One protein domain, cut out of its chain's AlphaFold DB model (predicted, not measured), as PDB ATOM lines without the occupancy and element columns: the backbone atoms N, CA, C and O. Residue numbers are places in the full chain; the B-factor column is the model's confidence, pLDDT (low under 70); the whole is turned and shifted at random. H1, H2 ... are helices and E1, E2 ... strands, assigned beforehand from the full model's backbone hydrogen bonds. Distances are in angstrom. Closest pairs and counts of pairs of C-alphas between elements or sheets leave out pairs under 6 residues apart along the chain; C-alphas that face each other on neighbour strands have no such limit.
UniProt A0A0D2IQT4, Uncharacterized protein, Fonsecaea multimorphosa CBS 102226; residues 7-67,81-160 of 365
ATOM      1  N   HIS A   7     156.637 174.280 102.527       97.19
ATOM      2  CA  HIS A   7     155.984 174.441 101.243       97.19
ATOM      3  C   HIS A   7     154.471 174.474 101.459       97.19
ATOM      4  O   HIS A   7     153.877 173.474 101.862       97.19
ATOM      5  N   LEU A   8     153.874 175.639 101.214       98.12
ATOM      6  CA  LEU A   8     152.436 175.850 101.137       98.12
ATOM      7  C   LEU A   8     151.997 175.692  99.680       98.12
ATOM      8  O   LEU A   8     152.410 176.469  98.817       98.12
ATOM      9  N   LEU A   9     151.142 174.711  99.422       98.12
ATOM     10  CA  LEU A   9     150.597 174.430  98.106       98.12
ATOM     11  C   LEU A   9     149.092 174.704  98.087       98.12
ATOM     12  O   LEU A   9     148.356 174.077  98.837       98.12
ATOM     13  N   ILE A  10     148.629 175.611  97.231       97.81
ATOM     14  CA  ILE A  10     147.208 175.957  97.085       97.81
ATOM     15  C   ILE A  10     146.590 175.163  95.930       97.81
ATOM     16  O   ILE A  10     147.045 175.296  94.791       97.81
ATOM     17  N   SER A  11     145.557 174.364  96.203       96.88
ATOM     18  CA  SER A  11     144.821 173.595  95.189       96.88
ATOM     19  C   SER A  11     143.975 174.540  94.329       96.88
ATOM     20  O   SER A  11     143.169 175.307  94.853       96.88
ATOM     21  N   THR A  12     144.170 174.527  93.006       95.25
ATOM     22  CA  THR A  12     143.476 175.452  92.080       95.25
ATOM     23  C   THR A  12     142.712 174.760  90.956       95.25
ATOM     24  O   THR A  12     141.960 175.424  90.244       95.25
ATOM     25  N   GLY A  13     142.935 173.460  90.742       94.06
ATOM     26  CA  GLY A  13     142.428 172.716  89.585       94.06
ATOM     27  C   GLY A  13     143.014 173.170  88.239       94.06
ATOM     28  O   GLY A  13     142.520 172.772  87.188       94.06
ATOM     29  N   ARG A  14     144.046 174.028  88.242       93.25
ATOM     30  CA  ARG A  14     144.684 174.576  87.033       93.25
ATOM     31  C   ARG A  14     146.084 174.010  86.845       93.25
ATOM     32  O   ARG A  14     146.795 173.766  87.808       93.25
ATOM     33  N   SER A  15     146.505 173.853  85.596       90.94
ATOM     34  CA  SER A  15     147.848 173.372  85.243       90.94
ATOM     35  C   SER A  15     148.822 174.485  84.839       90.94
ATOM     36  O   SER A  15     149.989 174.197  84.568       90.94
ATOM     37  N   ASP A  16     148.349 175.732  84.768       91.69
ATOM     38  CA  ASP A  16     149.140 176.927  84.476       91.69
ATOM     39  C   ASP A  16     148.496 178.165  85.126       91.69
ATOM     40  O   ASP A  16     147.306 178.163  85.456       91.69
ATOM     41  N   TRP A  17     149.297 179.212  85.328       94.81
ATOM     42  CA  TRP A  17     148.939 180.417  86.092       94.81
ATOM     43  C   TRP A  17     149.600 181.650  85.482       94.81
ATOM     44  O   TRP A  17     150.544 181.532  84.700       94.81
ATOM     45  N   THR A  18     149.198 182.852  85.890       92.75
ATOM     46  CA  THR A  18     149.923 184.086  85.555       92.75
ATOM     47  C   THR A  18     151.402 183.973  85.938       92.75
ATOM     48  O   THR A  18     151.767 183.299  86.902       92.75
ATOM     49  N   SER A  19     152.291 184.641  85.188       91.31
ATOM     50  CA  SER A  19     153.758 184.559  85.382       91.31
ATOM     51  C   SER A  19     154.208 184.826  86.829       91.31
ATOM     52  O   SER A  19     155.241 184.337  87.297       91.31
ATOM     53  N   ARG A  20     153.410 185.607  87.556       92.75
ATOM     54  CA  ARG A  20     153.470 185.786  89.001       92.75
ATOM     55  C   ARG A  20     152.147 185.315  89.584       92.75
ATOM     56  O   ARG A  20     151.116 185.911  89.290       92.75
ATOM     57  N   ILE A  21     152.174 184.259  90.393       93.38
ATOM     58  CA  ILE A  21     150.951 183.673  90.963       93.38
ATOM     59  C   ILE A  21     150.226 184.624  91.925       93.38
ATOM     60  O   ILE A  21     149.035 184.470  92.141       93.38
ATOM     61  N   GLU A  22     150.923 185.612  92.494       90.94
ATOM     62  CA  GLU A  22     150.286 186.669  93.276       90.94
ATOM     63  C   GLU A  22     149.319 187.478  92.424       90.94
ATOM     64  O   GLU A  22     148.281 187.849  92.944       90.94
ATOM     65  N   ASP A  23     149.584 187.690  91.132       92.50
ATOM     66  CA  ASP A  23     148.743 188.515  90.256       92.50
ATOM     67  C   ASP A  23     147.376 187.865  89.964       92.50
ATOM     68  O   ASP A  23     146.473 188.541  89.467       92.50
ATOM     69  N   GLU A  24     147.181 186.594  90.332       90.56
ATOM     70  CA  GLU A  24     145.909 185.871  90.211       90.56
ATOM     71  C   GLU A  24     144.784 186.493  91.051       90.56
ATOM     72  O   GLU A  24     143.611 186.311  90.728       90.56
ATOM     73  N   HIS A  25     145.098 187.287  92.084       85.12
ATOM     74  CA  HIS A  25     144.081 188.041  92.834       85.12
ATOM     75  C   HIS A  25     143.262 188.994  91.945       85.12
ATOM     76  O   HIS A  25     142.113 189.303  92.276       85.12
ATOM     77  N   ASN A  26     143.826 189.430  90.809       86.50
ATOM     78  CA  ASN A  26     143.150 190.273  89.821       86.50
ATOM     79  C   ASN A  26     142.121 189.502  88.983       86.50
ATOM     80  O   ASN A  26     141.227 190.110  88.400       86.50
ATOM     81  N   ASN A  27     142.208 188.170  88.956       84.62
ATOM     82  CA  ASN A  27     141.327 187.303  88.172       84.62
ATOM     83  C   ASN A  27     140.040 186.927  88.927       84.62
ATOM     84  O   ASN A  27     139.261 186.105  88.450       84.62
ATOM     85  N   GLY A  28     139.819 187.502  90.114       79.44
ATOM     86  CA  GLY A  28     138.592 187.321  90.894       79.44
ATOM     87  C   GLY A  28     138.460 185.968  91.598       79.44
ATOM     88  O   GLY A  28     137.416 185.709  92.188       79.44
ATOM     89  N   THR A  29     139.490 185.116  91.582       87.06
ATOM     90  CA  THR A  29     139.448 183.805  92.246       87.06
ATOM     91  C   THR A  29     139.716 183.927  93.749       87.06
ATOM     92  O   THR A  29     140.574 184.704  94.183       87.06
ATOM     93  N   ALA A  30     139.013 183.134  94.564       89.38
ATOM     94  CA  ALA A  30     139.239 183.091  96.011       89.38
ATOM     95  C   ALA A  30     140.672 182.642  96.339       89.38
ATOM     96  O   ALA A  30     141.374 183.298  97.110       89.38
ATOM     97  N   TRP A  31     141.152 181.588  95.674       92.50
ATOM     98  CA  TRP A  31     142.518 181.094  95.847       92.50
ATOM     99  C   TRP A  31     143.576 182.112  95.401       92.50
ATOM    100  O   TRP A  31     144.621 182.209  96.037       92.50
ATOM    101  N   GLY A  32     143.312 182.917  94.363       93.38
ATOM    102  CA  GLY A  32     144.238 183.955  93.900       93.38
ATOM    103  C   GLY A  32     144.403 185.057  94.942       93.38
ATOM    104  O   GLY A  32     145.519 185.500  95.212       93.38
ATOM    105  N   LYS A  33     143.300 185.441  95.599       93.19
ATOM    106  CA  LYS A  33     143.326 186.357  96.748       93.19
ATOM    107  C   LYS A  33     144.087 185.762  97.933       93.19
ATOM    108  O   LYS A  33     144.955 186.441  98.462       93.19
ATOM    109  N   VAL A  34     143.842 184.497  98.292       94.62
ATOM    110  CA  VAL A  34     144.587 183.811  99.369       94.62
ATOM    111  C   VAL A  34     146.092 183.781  99.079       94.62
ATOM    112  O   VAL A  34     146.888 184.119  99.951       94.62
ATOM    113  N   VAL A  35     146.502 183.437  97.852       96.00
ATOM    114  CA  VAL A  35     147.919 183.459  97.444       96.00
ATOM    115  C   VAL A  35     148.511 184.862  97.586       96.00
ATOM    116  O   VAL A  35     149.609 185.004  98.127       96.00
ATOM    117  N   GLY A  36     147.798 185.890  97.114       94.94
ATOM    118  CA  GLY A  36     148.205 187.290  97.241       94.94
ATOM    119  C   GLY A  36     148.366 187.719  98.701       94.94
ATOM    120  O   GLY A  36     149.437 188.180  99.087       94.94
ATOM    121  N   ASP A  37     147.344 187.486  99.524       95.06
ATOM    122  CA  ASP A  37     147.317 187.854 100.941       95.06
ATOM    123  C   ASP A  37     148.441 187.167 101.727       95.06
ATOM    124  O   ASP A  37     149.194 187.829 102.442       95.06
ATOM    125  N   VAL A  38     148.629 185.854 101.551       96.44
ATOM    126  CA  VAL A  38     149.708 185.108 102.221       96.44
ATOM    127  C   VAL A  38     151.085 185.620 101.785       96.44
ATOM    128  O   VAL A  38     151.977 185.788 102.622       96.44
ATOM    129  N   LYS A  39     151.271 185.937 100.496       95.69
ATOM    130  CA  LYS A  39     152.516 186.546 100.006       95.69
ATOM    131  C   LYS A  39     152.747 187.946 100.567       95.69
ATOM    132  O   LYS A  39     153.892 188.276 100.859       95.69
ATOM    133  N   THR A  40     151.707 188.754 100.755       95.44
ATOM    134  CA  THR A  40     151.817 190.066 101.409       95.44
ATOM    135  C   THR A  40     152.172 189.928 102.887       95.44
ATOM    136  O   THR A  40     153.013 190.674 103.383       95.44
ATOM    137  N   LEU A  41     151.587 188.952 103.582       96.44
ATOM    138  CA  LEU A  41     151.841 188.681 104.995       96.44
ATOM    139  C   LEU A  41     153.280 188.215 105.271       96.44
ATOM    140  O   LEU A  41     153.887 188.662 106.246       96.44
ATOM    141  N   LEU A  42     153.821 187.339 104.421       96.31
ATOM    142  CA  LEU A  42     155.153 186.735 104.581       96.31
ATOM    143  C   LEU A  42     156.265 187.485 103.830       96.31
ATOM    144  O   LEU A  42     157.448 187.335 104.141       96.31
ATOM    145  N   GLY A  43     155.900 188.272 102.817       93.94
ATOM    146  CA  GLY A  43     156.821 188.997 101.951       93.94
ATOM    147  C   GLY A  43     157.511 190.171 102.642       93.94
ATOM    148  O   GLY A  43     157.291 190.472 103.811       93.94
ATOM    149  N   ARG A  44     158.384 190.866 101.907       92.56
ATOM    150  CA  ARG A  44     159.146 192.009 102.430       92.56
ATOM    151  C   ARG A  44     158.200 193.062 103.025       92.56
ATOM    152  O   ARG A  44     157.296 193.518 102.335       92.56
ATOM    153  N   HIS A  45     158.460 193.480 104.265       92.44
ATOM    154  CA  HIS A  45     157.613 194.399 105.050       92.44
ATOM    155  C   HIS A  45     156.244 193.838 105.482       92.44
ATOM    156  O   HIS A  45     155.470 194.566 106.097       92.44
ATOM    157  N   GLY A  46     155.961 192.564 105.210       95.06
ATOM    158  CA  GLY A  46     154.790 191.864 105.724       95.06
ATOM    159  C   GLY A  46     154.851 191.665 107.238       95.06
ATOM    160  O   GLY A  46     155.932 191.626 107.833       95.06
ATOM    161  N   GLN A  47     153.682 191.519 107.863       95.38
ATOM    162  CA  GLN A  47     153.538 191.336 109.312       95.38
ATOM    163  C   GLN A  47     154.380 190.171 109.852       95.38
ATOM    164  O   GLN A  47     154.944 190.266 110.940       95.38
ATOM    165  N   PHE A  48     154.476 189.088 109.082       96.31
ATOM    166  CA  PHE A  48     155.151 187.849 109.458       96.31
ATOM    167  C   PHE A  48     156.473 187.654 108.714       96.31
ATOM    168  O   PHE A  48     156.992 186.543 108.638       96.31
ATOM    169  N   HIS A  49     157.030 188.729 108.154       95.69
ATOM    170  CA  HIS A  49     158.290 188.667 107.434       95.69
ATOM    171  C   HIS A  49     159.430 188.161 108.331       95.69
ATOM    172  O   HIS A  49     159.806 188.787 109.334       95.69
ATOM    173  N   ASP A  50     160.040 187.058 107.909       94.38
ATOM    174  CA  ASP A  50     161.249 186.511 108.507       94.38
ATOM    175  C   ASP A  50     162.185 185.975 107.409       94.38
ATOM    176  O   ASP A  50     161.872 184.968 106.773       94.38
ATOM    177  N   PRO A  51     163.354 186.606 107.179       92.38
ATOM    178  CA  PRO A  51     164.293 186.146 106.157       92.38
ATOM    179  C   PRO A  51     164.916 184.778 106.477       92.38
ATOM    180  O   PRO A  51     165.544 184.186 105.599       92.38
ATOM    181  N   TYR A  52     164.758 184.274 107.706       92.06
ATOM    182  CA  TYR A  52     165.269 182.974 108.144       92.06
ATOM    183  C   TYR A  52     164.208 181.865 108.135       92.06
ATOM    184  O   TYR A  52     164.559 180.701 108.313       92.06
ATOM    185  N   ASN A  53     162.939 182.197 107.874       93.06
ATOM    186  CA  ASN A  53     161.840 181.240 107.740       93.06
ATOM    187  C   ASN A  53     161.196 181.374 106.354       93.06
ATOM    188  O   ASN A  53     160.128 181.959 106.182       93.06
ATOM    189  N   ASN A  54     161.887 180.867 105.332       92.62
ATOM    190  CA  ASN A  54     161.409 180.964 103.958       92.62
ATOM    191  C   ASN A  54     160.300 179.936 103.683       92.62
ATOM    192  O   ASN A  54     160.544 178.730 103.754       92.62
ATOM    193  N   ILE A  55     159.112 180.409 103.311       95.06
ATOM    194  CA  ILE A  55     157.972 179.569 102.931       95.06
ATOM    195  C   ILE A  55     157.854 179.565 101.411       95.06
ATOM    196  O   ILE A  55     157.612 180.598 100.784       95.06
ATOM    197  N   LEU A  56     158.017 178.392 100.801       95.56
ATOM    198  CA  LEU A  56     157.723 178.205  99.391       95.56
ATOM    199  C   LEU A  56     156.206 178.206  99.206       95.56
ATOM    200  O   LEU A  56     155.521 177.363  99.772       95.56
ATOM    201  N   ILE A  57     155.686 179.140  98.415       97.12
ATOM    202  CA  ILE A  57     154.258 179.220  98.099       97.12
ATOM    203  C   ILE A  57     154.086 178.866  96.631       97.12
ATOM    204  O   ILE A  57     154.577 179.593  95.761       97.12
ATOM    205  N   ASN A  58     153.368 177.783  96.363       97.31
ATOM    206  CA  ASN A  58     153.002 177.368  95.019       97.31
ATOM    207  C   ASN A  58     151.490 177.126  94.920       97.31
ATOM    208  O   ASN A  58     150.808 176.863  95.905       97.31
ATOM    209  N   THR A  59     150.957 177.205  93.711       97.69
ATOM    210  CA  THR A  59     149.645 176.667  93.334       97.69
ATOM    211  C   THR A  59     149.797 175.291  92.684       97.69
ATOM    212  O   THR A  59     150.880 174.981  92.173       97.69
ATOM    213  N   SER A  60     148.736 174.478  92.693       98.12
ATOM    214  CA  SER A  60     148.710 173.137  92.099       98.12
ATOM    215  C   SER A  60     147.496 172.863  91.212       98.12
ATOM    216  O   SER A  60     146.455 173.523  91.313       98.12
ATOM    217  N   SER A  61     147.642 171.838  90.371       97.75
ATOM    218  CA  SER A  61     146.579 171.268  89.544       97.75
ATOM    219  C   SER A  61     145.599 170.384  90.298       97.75
ATOM    220  O   SER A  61     144.677 169.869  89.673       97.75
ATOM    221  N   PHE A  62     145.772 170.205  91.611       97.25
ATOM    222  CA  PHE A  62     144.783 169.493  92.405       97.25
ATOM    223  C   PHE A  62     143.490 170.302  92.453       97.25
ATOM    224  O   PHE A  62     143.511 171.512  92.701       97.25
ATOM    225  N   THR A  63     142.379 169.637  92.170       92.81
ATOM    226  CA  THR A  63     141.039 170.205  92.216       92.81
ATOM    227  C   THR A  63     140.597 170.249  93.676       92.81
ATOM    228  O   THR A  63     140.576 169.198  94.322       92.81
ATOM    229  N   PRO A  64     140.231 171.424  94.215       84.56
ATOM    230  CA  PRO A  64     139.644 171.509  95.546       84.56
ATOM    231  C   PRO A  64     138.439 170.570  95.649       84.56
ATOM    232  O   PRO A  64     137.544 170.609  94.801       84.56
ATOM    233  N   SER A  65     138.411 169.702  96.662       71.56
ATOM    234  CA  SER A  65     137.267 168.811  96.858       71.56
ATOM    235  C   SER A  65     136.020 169.635  97.184       71.56
ATOM    236  O   SER A  65     135.982 170.338  98.191       71.56
ATOM    237  N   SER A  66     134.989 169.534  96.346       56.28
ATOM    238  CA  SER A  66     133.649 170.031  96.660       56.28
ATOM    239  C   SER A  66     132.966 168.985  97.537       56.28
ATOM    240  O   SER A  66     132.787 167.851  97.101       56.28
ATOM    241  N   GLU A  67     132.602 169.316  98.778       48.03
ATOM    242  CA  GLU A  67     131.836 168.366  99.593       48.03
ATOM    243  C   GLU A  67     130.437 168.149  98.983       48.03
ATOM    244  O   GLU A  67     129.693 169.126  98.797       48.03
ATOM    245  N   GLU A  81     133.682 180.068  98.314       67.62
ATOM    246  CA  GLU A  81     134.425 178.878  97.919       67.62
ATOM    247  C   GLU A  81     135.687 178.815  98.787       67.62
ATOM    248  O   GLU A  81     136.613 179.617  98.631       67.62
ATOM    249  N   GLY A  82     135.676 177.919  99.772       80.25
ATOM    250  CA  GLY A  82     136.814 177.664 100.644       80.25
ATOM    251  C   GLY A  82     138.041 177.222  99.848       80.25
ATOM    252  O   GLY A  82     137.944 176.371  98.965       80.25
ATOM    253  N   VAL A  83     139.207 177.790 100.152       91.50
ATOM    254  CA  VAL A  83     140.458 177.455  99.468       91.50
ATOM    255  C   VAL A  83     141.135 176.290 100.180       91.50
ATOM    256  O   VAL A  83     141.343 176.318 101.394       91.50
ATOM    257  N   GLU A  84     141.496 175.263  99.417       94.81
ATOM    258  CA  GLU A  84     142.252 174.126  99.928       94.81
ATOM    259  C   GLU A  84     143.762 174.381  99.847       94.81
ATOM    260  O   GLU A  84     144.281 174.874  98.840       94.81
ATOM    261  N   ALA A  85     144.469 174.001 100.910       96.75
ATOM    262  CA  ALA A  85     145.915 174.099 100.998       96.75
ATOM    263  C   ALA A  85     146.552 172.826 101.556       96.75
ATOM    264  O   ALA A  85     146.030 172.192 102.471       96.75
ATOM    265  N   LEU A  86     147.735 172.493 101.051       98.06
ATOM    266  CA  LEU A  86     148.596 171.432 101.557       98.06
ATOM    267  C   LEU A  86     149.870 172.059 102.126       98.06
ATOM    268  O   LEU A  86     150.445 172.965 101.522       98.06
ATOM    269  N   VAL A  87     150.328 171.576 103.278       97.94
ATOM    270  CA  VAL A  87     151.540 172.070 103.941       97.94
ATOM    271  C   VAL A  87     152.534 170.931 104.120       97.94
ATOM    272  O   VAL A  87     152.286 169.975 104.858       97.94
ATOM    273  N   PHE A  88     153.700 171.073 103.494       97.75
ATOM    274  CA  PHE A  88     154.848 170.176 103.640       97.75
ATOM    275  C   PHE A  88     156.011 170.900 104.346       97.75
ATOM    276  O   PHE A  88     156.127 172.119 104.216       97.75
ATOM    277  N   PRO A  89     156.870 170.207 105.115       95.56
ATOM    278  CA  PRO A  89     156.865 168.774 105.417       95.56
ATOM    279  C   PRO A  89     155.956 168.426 106.611       95.56
ATOM    280  O   PRO A  89     156.142 167.399 107.244       95.56
ATOM    281  N   ALA A  90     154.974 169.269 106.951       95.44
ATOM    282  CA  ALA A  90     154.018 168.967 108.021       95.44
ATOM    283  C   ALA A  90     153.023 167.849 107.646       95.44
ATOM    284  O   ALA A  90     152.388 167.283 108.533       95.44
ATOM    285  N   PHE A  91     152.875 167.550 106.347       97.31
ATOM    286  CA  PHE A  91     151.915 166.587 105.799       97.31
ATOM    287  C   PHE A  91     150.491 166.851 106.293       97.31
ATOM    288  O   PHE A  91     149.802 165.955 106.778       97.31
ATOM    289  N   ARG A  92     150.056 168.110 106.183       96.50
ATOM    290  CA  ARG A  92     148.713 168.545 106.576       96.50
ATOM    291  C   ARG A  92     147.957 169.131 105.398       96.50
ATOM    292  O   ARG A  92     148.485 169.975 104.679       96.50
ATOM    293  N   ARG A  93     146.713 168.696 105.239       96.25
ATOM    294  CA  ARG A  93     145.713 169.271 104.343       96.25
ATOM    295  C   ARG A  93     144.781 170.165 105.151       96.25
ATOM    296  O   ARG A  93     144.349 169.784 106.236       96.25
ATOM    297  N   PHE A  94     144.461 171.321 104.594       94.44
ATOM    298  CA  PHE A  94     143.530 172.306 105.123       94.44
ATOM    299  C   PHE A  94     142.470 172.580 104.073       94.44
ATOM    300  O   PHE A  94     142.780 172.658 102.884       94.44
ATOM    301  N   ARG A  95     141.234 172.751 104.519       90.19
ATOM    302  CA  ARG A  95     140.114 173.190 103.690       90.19
ATOM    303  C   ARG A  95     139.584 174.502 104.255       90.19
ATOM    304  O   ARG A  95     139.937 174.879 105.372       90.19
ATOM    305  N   ASP A  96     138.766 175.188 103.466       88.44
ATOM    306  CA  ASP A  96     138.047 176.386 103.901       88.44
ATOM    307  C   ASP A  96     138.930 177.577 104.314       88.44
ATOM    308  O   ASP A  96     138.521 178.410 105.122       88.44
ATOM    309  N   LEU A  97     140.124 177.721 103.722       90.44
ATOM    310  CA  LEU A  97     140.877 178.968 103.860       90.44
ATOM    311  C   LEU A  97     140.165 180.093 103.102       90.44
ATOM    312  O   LEU A  97     139.754 179.930 101.952       90.44
ATOM    313  N   VAL A  98     140.059 181.258 103.733       89.31
ATOM    314  CA  VAL A  98     139.371 182.434 103.184       89.31
ATOM    315  C   VAL A  98     140.329 183.619 103.078       89.31
ATOM    316  O   VAL A  98     141.198 183.756 103.931       89.31
ATOM    317  N   PRO A  99     140.217 184.489 102.059       89.50
ATOM    318  CA  PRO A  99     141.079 185.668 101.935       89.50
ATOM    319  C   PRO A  99     140.876 186.664 103.092       89.50
ATOM    320  O   PRO A  99     139.853 186.650 103.764       89.50
ATOM    321  N   LEU A 100     141.823 187.577 103.319       88.31
ATOM    322  CA  LEU A 100     141.714 188.611 104.362       88.31
ATOM    323  C   LEU A 100     140.586 189.606 104.076       88.31
ATOM    324  O   LEU A 100     139.966 190.151 104.994       88.31
ATOM    325  N   THR A 101     140.335 189.871 102.794       81.62
ATOM    326  CA  THR A 101     139.309 190.815 102.354       81.62
ATOM    327  C   THR A 101     138.404 190.210 101.291       81.62
ATOM    328  O   THR A 101     138.845 189.499 100.385       81.62
ATOM    329  N   GLN A 102     137.122 190.558 101.362       73.94
ATOM    330  CA  GLN A 102     136.136 190.249 100.335       73.94
ATOM    331  C   GLN A 102     135.333 191.511 100.027       73.94
ATOM    332  O   GLN A 102     134.887 192.210 100.934       73.94
ATOM    333  N   ASN A 103     135.174 191.837  98.742       70.56
ATOM    334  CA  ASN A 103     134.434 193.024  98.290       70.56
ATOM    335  C   ASN A 103     134.866 194.331  98.995       70.56
ATOM    336  O   ASN A 103     134.044 195.197  99.287       70.56
ATOM    337  N   GLY A 104     136.161 194.456  99.313       67.88
ATOM    338  CA  GLY A 104     136.729 195.621 100.001       67.88
ATOM    339  C   GLY A 104     136.451 195.691 101.508       67.88
ATOM    340  O   GLY A 104     136.849 196.662 102.145       67.88
ATOM    341  N   LYS A 105     135.800 194.681 102.098       70.38
ATOM    342  CA  LYS A 105     135.587 194.565 103.544       70.38
ATOM    343  C   LYS A 105     136.520 193.510 104.129       70.38
ATOM    344  O   LYS A 105     136.704 192.443 103.545       70.38
ATOM    345  N   SER A 106     137.101 193.821 105.287       75.62
ATOM    346  CA  SER A 106     137.807 192.836 106.110       75.62
ATOM    347  C   SER A 106     136.832 191.717 106.457       75.62
ATOM    348  O   SER A 106     135.734 192.008 106.941       75.62
ATOM    349  N   ILE A 107     137.215 190.463 106.219       71.50
ATOM    350  CA  ILE A 107     136.430 189.332 106.711       71.50
ATOM    351  C   ILE A 107     136.589 189.337 108.231       71.50
ATOM    352  O   ILE A 107     137.679 189.111 108.752       71.50
ATOM    353  N   ALA A 108     135.529 189.736 108.937       59.47
ATOM    354  CA  ALA A 108     135.506 189.727 110.393       59.47
ATOM    355  C   ALA A 108     135.572 188.282 110.906       59.47
ATOM    356  O   ALA A 108     135.077 187.369 110.243       59.47
ATOM    357  N   ASP A 109     136.183 188.112 112.079       58.44
ATOM    358  CA  ASP A 109     136.411 186.838 112.770       58.44
ATOM    359  C   ASP A 109     135.065 186.120 112.985       58.44
ATOM    360  O   ASP A 109     134.353 186.349 113.961       58.44
ATOM    361  N   SER A 110     134.655 185.305 112.009       56.41
ATOM    362  CA  SER A 110     133.332 184.664 111.956       56.41
ATOM    363  C   SER A 110     133.273 183.416 112.853       56.41
ATOM    364  O   SER A 110     132.431 182.544 112.664       56.41
ATOM    365  N   GLY A 111     134.213 183.295 113.797       60.75
ATOM    366  CA  GLY A 111     134.499 182.086 114.571       60.75
ATOM    367  C   GLY A 111     135.418 181.086 113.854       60.75
ATOM    368  O   GLY A 111     136.037 180.259 114.515       60.75
ATOM    369  N   SER A 112     135.560 181.183 112.528       68.31
ATOM    370  CA  SER A 112     136.558 180.460 111.728       68.31
ATOM    371  C   SER A 112     137.880 181.234 111.696       68.31
ATOM    372  O   SER A 112     137.863 182.437 111.438       68.31
ATOM    373  N   GLY A 113     139.019 180.566 111.911       80.94
ATOM    374  CA  GLY A 113     140.330 181.226 111.922       80.94
ATOM    375  C   GLY A 113     140.638 182.029 110.647       80.94
ATOM    376  O   GLY A 113     140.326 181.612 109.533       80.94
ATOM    377  N   THR A 114     141.275 183.190 110.810       91.12
ATOM    378  CA  THR A 114     141.683 184.091 109.715       91.12
ATOM    379  C   THR A 114     142.981 183.635 109.030       91.12
ATOM    380  O   THR A 114     143.730 182.832 109.577       91.12
ATOM    381  N   LEU A 115     143.363 184.199 107.876       92.94
ATOM    382  CA  LEU A 115     144.697 183.905 107.306       92.94
ATOM    383  C   LEU A 115     145.859 184.321 108.214       92.94
ATOM    384  O   LEU A 115     146.896 183.661 108.201       92.94
ATOM    385  N   ASN A 116     145.695 185.370 109.025       94.69
ATOM    386  CA  ASN A 116     146.691 185.719 110.042       94.69
ATOM    387  C   ASN A 116     146.836 184.594 111.068       94.69
ATOM    388  O   ASN A 116     147.955 184.228 111.432       94.69
ATOM    389  N   ASP A 117     145.706 184.024 111.491       94.69
ATOM    390  CA  ASP A 117     145.685 182.876 112.387       94.69
ATOM    391  C   ASP A 117     146.341 181.654 111.735       94.69
ATOM    392  O   ASP A 117     147.150 180.984 112.366       94.69
ATOM    393  N   PHE A 118     146.067 181.393 110.454       96.00
ATOM    394  CA  PHE A 118     146.671 180.279 109.720       96.00
ATOM    395  C   PHE A 118     148.196 180.412 109.623       96.00
ATOM    396  O   PHE A 118     148.925 179.468 109.935       96.00
ATOM    397  N   VAL A 119     148.697 181.595 109.243       96.88
ATOM    398  CA  VAL A 119     150.142 181.863 109.179       96.88
ATOM    399  C   VAL A 119     150.777 181.640 110.550       96.88
ATOM    400  O   VAL A 119     151.770 180.918 110.657       96.88
ATOM    401  N   ARG A 120     150.172 182.197 111.605       95.94
ATOM    402  CA  ARG A 120     150.671 182.070 112.976       95.94
ATOM    403  C   ARG A 120     150.562 180.649 113.526       95.94
ATOM    404  O   ARG A 120     151.423 180.243 114.289       95.94
ATOM    405  N   GLY A 121     149.548 179.882 113.148       95.06
ATOM    406  CA  GLY A 121     149.366 178.505 113.601       95.06
ATOM    407  C   GLY A 121     150.277 177.507 112.887       95.06
ATOM    408  O   GLY A 121     150.742 176.559 113.512       95.06
ATOM    409  N   TYR A 122     150.559 177.719 111.593       95.31
ATOM    410  CA  TYR A 122     151.113 176.662 110.735       95.31
ATOM    411  C   TYR A 122     152.295 177.048 109.845       95.31
ATOM    412  O   TYR A 122     152.965 176.141 109.346       95.31
ATOM    413  N   LEU A 123     152.585 178.333 109.617       96.25
ATOM    414  CA  LEU A 123     153.653 178.760 108.692       96.25
ATOM    415  C   LEU A 123     154.834 179.460 109.375       96.25
ATOM    416  O   LEU A 123     155.895 179.605 108.772       96.25
ATOM    417  N   LEU A 124     154.677 179.904 110.623       96.00
ATOM    418  CA  LEU A 124     155.801 180.368 111.440       96.00
ATOM    419  C   LEU A 124     156.667 179.181 111.911       96.00
ATOM    420  O   LEU A 124     156.193 178.045 111.883       96.00
ATOM    421  N   PRO A 125     157.925 179.396 112.336       94.12
ATOM    422  CA  PRO A 125     158.731 178.347 112.953       94.12
ATOM    423  C   PRO A 125     158.197 177.971 114.342       94.12
ATOM    424  O   PRO A 125     157.588 178.787 115.038       94.12
ATOM    425  N   GLU A 126     158.468 176.741 114.777       92.31
ATOM    426  CA  GLU A 126     158.250 176.349 116.175       92.31
ATOM    427  C   GLU A 126     159.158 177.163 117.123       92.31
ATOM    428  O   GLU A 126     160.246 177.589 116.710       92.31
ATOM    429  N   PRO A 127     158.760 177.385 118.393       91.31
ATOM    430  CA  PRO A 127     159.535 178.186 119.343       91.31
ATOM    431  C   PRO A 127     160.991 177.744 119.546       91.31
ATOM    432  O   PRO A 127     161.878 178.587 119.697       91.31
ATOM    433  N   ASP A 128     161.250 176.438 119.517       90.69
ATOM    434  CA  ASP A 128     162.573 175.814 119.641       90.69
ATOM    435  C   ASP A 128     163.405 175.882 118.347       90.69
ATOM    436  O   ASP A 128     164.577 175.513 118.329       90.69
ATOM    437  N   ARG A 129     162.812 176.385 117.260       90.12
ATOM    438  CA  ARG A 129     163.379 176.380 115.898       90.12
ATOM    439  C   ARG A 129     163.481 177.783 115.315       90.12
ATOM    440  O   ARG A 129     163.874 177.964 114.164       90.12
ATOM    441  N   LEU A 130     163.146 178.782 116.125       94.00
ATOM    442  CA  LEU A 130     163.368 180.181 115.822       94.00
ATOM    443  C   LEU A 130     164.869 180.434 115.614       94.00
ATOM    444  O   LEU A 130     165.704 179.992 116.404       94.00
ATOM    445  N   HIS A 131     165.217 181.169 114.556       94.00
ATOM    446  CA  HIS A 131     166.615 181.395 114.203       94.00
ATOM    447  C   HIS A 131     167.402 182.044 115.369       94.00
ATOM    448  O   HIS A 131     166.921 183.027 115.943       94.00
ATOM    449  N   PRO A 132     168.635 181.589 115.689       94.94
ATOM    450  CA  PRO A 132     169.401 182.067 116.849       94.94
ATOM    451  C   PRO A 132     169.682 183.575 116.891       94.94
ATOM    452  O   PRO A 132     170.006 184.110 117.948       94.94
ATOM    453  N   ILE A 133     169.540 184.277 115.763       94.75
ATOM    454  CA  ILE A 133     169.630 185.747 115.705       94.75
ATOM    455  C   ILE A 133     168.601 186.440 116.613       94.75
ATOM    456  O   ILE A 133     168.813 187.571 117.034       94.75
ATOM    457  N   TYR A 134     167.502 185.754 116.931       94.06
ATOM    458  CA  TYR A 134     166.414 186.252 117.765       94.06
ATOM    459  C   TYR A 134     166.537 185.824 119.237       94.06
ATOM    460  O   TYR A 134     165.583 185.965 119.998       94.06
ATOM    461  N   LYS A 135     167.682 185.282 119.669       92.88
ATOM    462  CA  LYS A 135     167.854 184.826 121.059       92.88
ATOM    463  C   LYS A 135     167.813 185.972 122.084       92.88
ATOM    464  O   LYS A 135     167.371 185.759 123.203       92.88
ATOM    465  N   ASP A 136     168.247 187.172 121.684       94.31
ATOM    466  CA  ASP A 136     168.436 188.324 122.580       94.31
ATOM    467  C   ASP A 136     167.286 189.354 122.499       94.31
ATOM    468  O   ASP A 136     167.352 190.409 123.131       94.31
ATOM    469  N   ILE A 137     166.231 189.090 121.714       95.06
ATOM    470  CA  ILE A 137     165.056 189.979 121.630       95.06
ATOM    471  C   ILE A 137     164.014 189.636 122.713       95.06
ATOM    472  O   ILE A 137     163.963 188.491 123.168       95.06
ATOM    473  N   PRO A 138     163.153 190.592 123.123       96.50
ATOM    474  CA  PRO A 138     162.133 190.353 124.146       96.50
ATOM    475  C   PRO A 138     161.208 189.175 123.817       96.50
ATOM    476  O   PRO A 138     160.826 188.990 122.662       96.50
ATOM    477  N   GLU A 139     160.757 188.446 124.843       93.69
ATOM    478  CA  GLU A 139     159.919 187.245 124.684       93.69
ATOM    479  C   GLU A 139     158.657 187.499 123.854       93.69
ATOM    480  O   GLU A 139     158.302 186.707 122.991       93.69
ATOM    481  N   GLN A 140     158.021 188.658 124.035       93.38
ATOM    482  CA  GLN A 140     156.857 189.047 123.242       93.38
ATOM    483  C   GLN A 140     157.170 189.139 121.738       93.38
ATOM    484  O   GLN A 140     156.344 188.767 120.907       93.38
ATOM    485  N   GLN A 141     158.363 189.620 121.374       93.25
ATOM    486  CA  GLN A 141     158.791 189.698 119.976       93.25
ATOM    487  C   GLN A 141     159.186 188.323 119.427       93.25
ATOM    488  O   GLN A 141     158.952 188.061 118.248       93.25
ATOM    489  N   ARG A 142     159.736 187.433 120.267       93.81
ATOM    490  CA  ARG A 142     159.972 186.026 119.905       93.81
ATOM    491  C   ARG A 142     158.654 185.306 119.637       93.81
ATOM    492  O   ARG A 142     158.497 184.739 118.564       93.81
ATOM    493  N   ALA A 143     157.687 185.429 120.545       93.19
ATOM    494  CA  ALA A 143     156.357 184.835 120.423       93.19
ATOM    495  C   ALA A 143     155.590 185.324 119.180       93.19
ATOM    496  O   ALA A 143     154.816 184.576 118.589       93.19
ATOM    497  N   ALA A 144     155.816 186.570 118.745       93.56
ATOM    498  CA  ALA A 144     155.253 187.099 117.500       93.56
ATOM    499  C   ALA A 144     155.884 186.492 116.228       93.56
ATOM    500  O   ALA A 144     155.317 186.620 115.144       93.56
ATOM    501  N   LYS A 145     157.053 185.851 116.351       94.69
ATOM    502  CA  LYS A 145     157.798 185.197 115.266       94.69
ATOM    503  C   LYS A 145     157.700 183.673 115.292       94.69
ATOM    504  O   LYS A 145     158.306 183.031 114.444       94.69
ATOM    505  N   THR A 146     156.969 183.096 116.237       95.62
ATOM    506  CA  THR A 146     156.849 181.645 116.404       95.62
ATOM    507  C   THR A 146     155.402 181.202 116.310       95.62
ATOM    508  O   THR A 146     154.480 182.014 116.425       95.62
ATOM    509  N   ARG A 147     155.203 179.899 116.121       95.19
ATOM    510  CA  ARG A 147     153.870 179.308 116.095       95.19
ATOM    511  C   ARG A 147     153.090 179.524 117.382       95.19
ATOM    512  O   ARG A 147     153.663 179.580 118.469       95.19
ATOM    513  N   ASP A 148     151.772 179.601 117.231       93.69
ATOM    514  CA  ASP A 148     150.816 179.648 118.336       93.69
ATOM    515  C   ASP A 148     149.825 178.481 118.236       93.69
ATOM    516  O   ASP A 148     148.930 178.465 117.386       93.69
ATOM    517  N   ALA A 149     149.983 177.496 119.124       90.31
ATOM    518  CA  ALA A 149     149.151 176.294 119.154       90.31
ATOM    519  C   ALA A 149     147.674 176.591 119.478       90.31
ATOM    520  O   ALA A 149     146.790 175.888 118.987       90.31
ATOM    521  N   ASN A 150     147.388 177.650 120.248       91.06
ATOM    522  CA  ASN A 150     146.008 178.043 120.563       91.06
ATOM    523  C   ASN A 150     145.287 178.599 119.337       91.06
ATOM    524  O   ASN A 150     144.068 178.545 119.241       91.06
ATOM    525  N   VAL A 151     146.048 179.174 118.410       91.75
ATOM    526  CA  VAL A 151     145.522 179.704 117.158       91.75
ATOM    527  C   VAL A 151     145.411 178.595 116.113       91.75
ATOM    528  O   VAL A 151     144.448 178.571 115.349       91.75
ATOM    529  N   ALA A 152     146.345 177.640 116.114       89.81
ATOM    530  CA  ALA A 152     146.290 176.465 115.250       89.81
ATOM    531  C   ALA A 152     145.004 175.643 115.463       89.81
ATOM    532  O   ALA A 152     144.406 175.196 114.490       89.81
ATOM    533  N   SER A 153     144.518 175.515 116.704       90.44
ATOM    534  CA  SER A 153     143.284 174.772 117.020       90.44
ATOM    535  C   SER A 153     142.007 175.359 116.404       90.44
ATOM    536  O   SER A 153     140.986 174.674 116.365       90.44
ATOM    537  N   LYS A 154     142.053 176.591 115.873       90.88
ATOM    538  CA  LYS A 154     140.958 177.179 115.082       90.88
ATOM    539  C   LYS A 154     140.762 176.486 113.728       90.88
ATOM    540  O   LYS A 154     139.738 176.708 113.085       90.88
ATOM    541  N   PHE A 155     141.738 175.701 113.275       90.75
ATOM    542  CA  PHE A 155     141.694 175.003 111.998       90.75
ATOM    543  C   PHE A 155     141.630 173.502 112.216       90.75
ATOM    544  O   PHE A 155     142.420 172.915 112.957       90.75
ATOM    545  N   HIS A 156     140.731 172.864 111.480       90.88
ATOM    546  CA  HIS A 156     140.799 171.426 111.301       90.88
ATOM    547  C   HIS A 156     141.797 171.099 110.184       90.88
ATOM    548  O   HIS A 156     141.821 171.759 109.143       90.88
ATOM    549  N   SER A 157     142.636 170.086 110.404       92.69
ATOM    550  CA  SER A 157     143.617 169.635 109.414       92.69
ATOM    551  C   SER A 157     143.639 168.117 109.315       92.69
ATOM    552  O   SER A 157     143.589 167.413 110.325       92.69
ATOM    553  N   TRP A 158     143.768 167.609 108.094       93.69
ATOM    554  CA  TRP A 158     143.820 166.178 107.816       93.69
ATOM    555  C   TRP A 158     145.259 165.748 107.522       93.69
ATOM    556  O   TRP A 158     145.985 166.485 106.845       93.69
ATOM    557  N   PRO A 159     145.711 164.590 108.030       95.81
ATOM    558  CA  PRO A 159     147.026 164.067 107.691       95.81
ATOM    559  C   PRO A 159     147.084 163.672 106.211       95.81
ATOM    560  O   PRO A 159     146.119 163.157 105.652       95.81
ATOM    561  N   ILE A 160     148.236 163.895 105.586       96.19
ATOM    562  CA  ILE A 160     148.560 163.376 104.255       96.19
ATOM    563  C   ILE A 160     149.410 162.124 104.463       96.19
ATOM    564  O   ILE A 160     150.551 162.226 104.904       96.19
TER     565      ILE A 160
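AT A GLANCE: This is residues 7 to 67 and 81 to 160 of the 365 residues of an uncharacterized protein of Fonsecaea multimorphosa CBS 102226 (UniProt A0A0D2IQT4). A strongly twisted sheet of five strands has helix H2 along one face and H3 on that same face beside the strands; H1 folds back on H2, and H5 packs on H3. A long stretch after H3 leads out to the small helix H4, where residues 135 to 141 stick out at one end. The 141 printed residues hold five named helices and five named strands in the order E1 H1 H2 E2 E3 E4 H3 H4 H5 E5, and the mixed sheet runs E2 E1 E3 E4 E5. The class is mixed, helices and strands, with under half of the residues in named elements. The whole is compact, with a radius of gyration of the C-alphas of 15.1 A, and spans 44 by 31 by 30 A.

HOW THE PARTS SIT: Start at E1, residues 7 to 11: E2, residues 55 to 60, is its parallel neighbour, with N 8 and O 56 within hydrogen-bond range at 2.8 A. Between them in the chain come H1, residues 21 to 27, and H2, residues 30 to 42, making a strand-helix-strand unit, two parallel neighbour strands with helices between, whose crossover is right-handed. H1 and H2 form a helical hairpin and touch, the closest C-alphas being those of His 25 and Gly 32, 4.2 A apart. Next find E3, residues 83 to 88, antiparallel to E1, with N 9 and O 86 at 2.8 A. H2 lies over E1 and E3 at a height over the sheet of 8.6 A. E3 forms a hairpin with E4, residues 92 to 97, with N 85 and O 94 at 2.9 A. H3, residues 115 to 123, is on the same face as H2, over none of the strands, in two layers, helices on one face of a sheet. H3 touches H2, closest at the C-alphas of Val 38 and Leu 115, 7.2 A apart. H4, residues 139 to 143, touches no helix. H5, residues 149 to 152, touches H3, closest at the C-alphas of Gly 121 and Ala 152, 4.0 A apart. E5, residues 157 to 159, is antiparallel to E4, with N 93 and O 158 at 2.8 A. Every O i to N i+4 pair is within hydrogen-bond range in H2, H3 and H4; H1 has 0 of 3 but 4 of 4 O i to N i+3 pairs, and H5 is too short for an i+4 pair.

IN THESE COORDINATES: Find C-alpha 7 at (155.984, 174.441, 101.243), where E1 begins. H2 runs 18.4 A from C-alpha 30 at (139.239, 183.091, 96.011); E3 measures 16.7 A and E2 15.6 A. E5 ends at C-alpha 159, at (147.026, 164.067, 107.691).

THE WHOLE: The two C-alphas farthest apart, those of Glu 67 and Asp 136, are 47.6 A apart. Residues 68 to 80 are not printed, and C-alphas 67 and 81 are 11.0 A apart across this cut. The links H2 to E2, E4 to H3 and H3 to H4 are long. Look for pLDDT under 70 at residues 66 to 67, 81, 104 and 108 to 112.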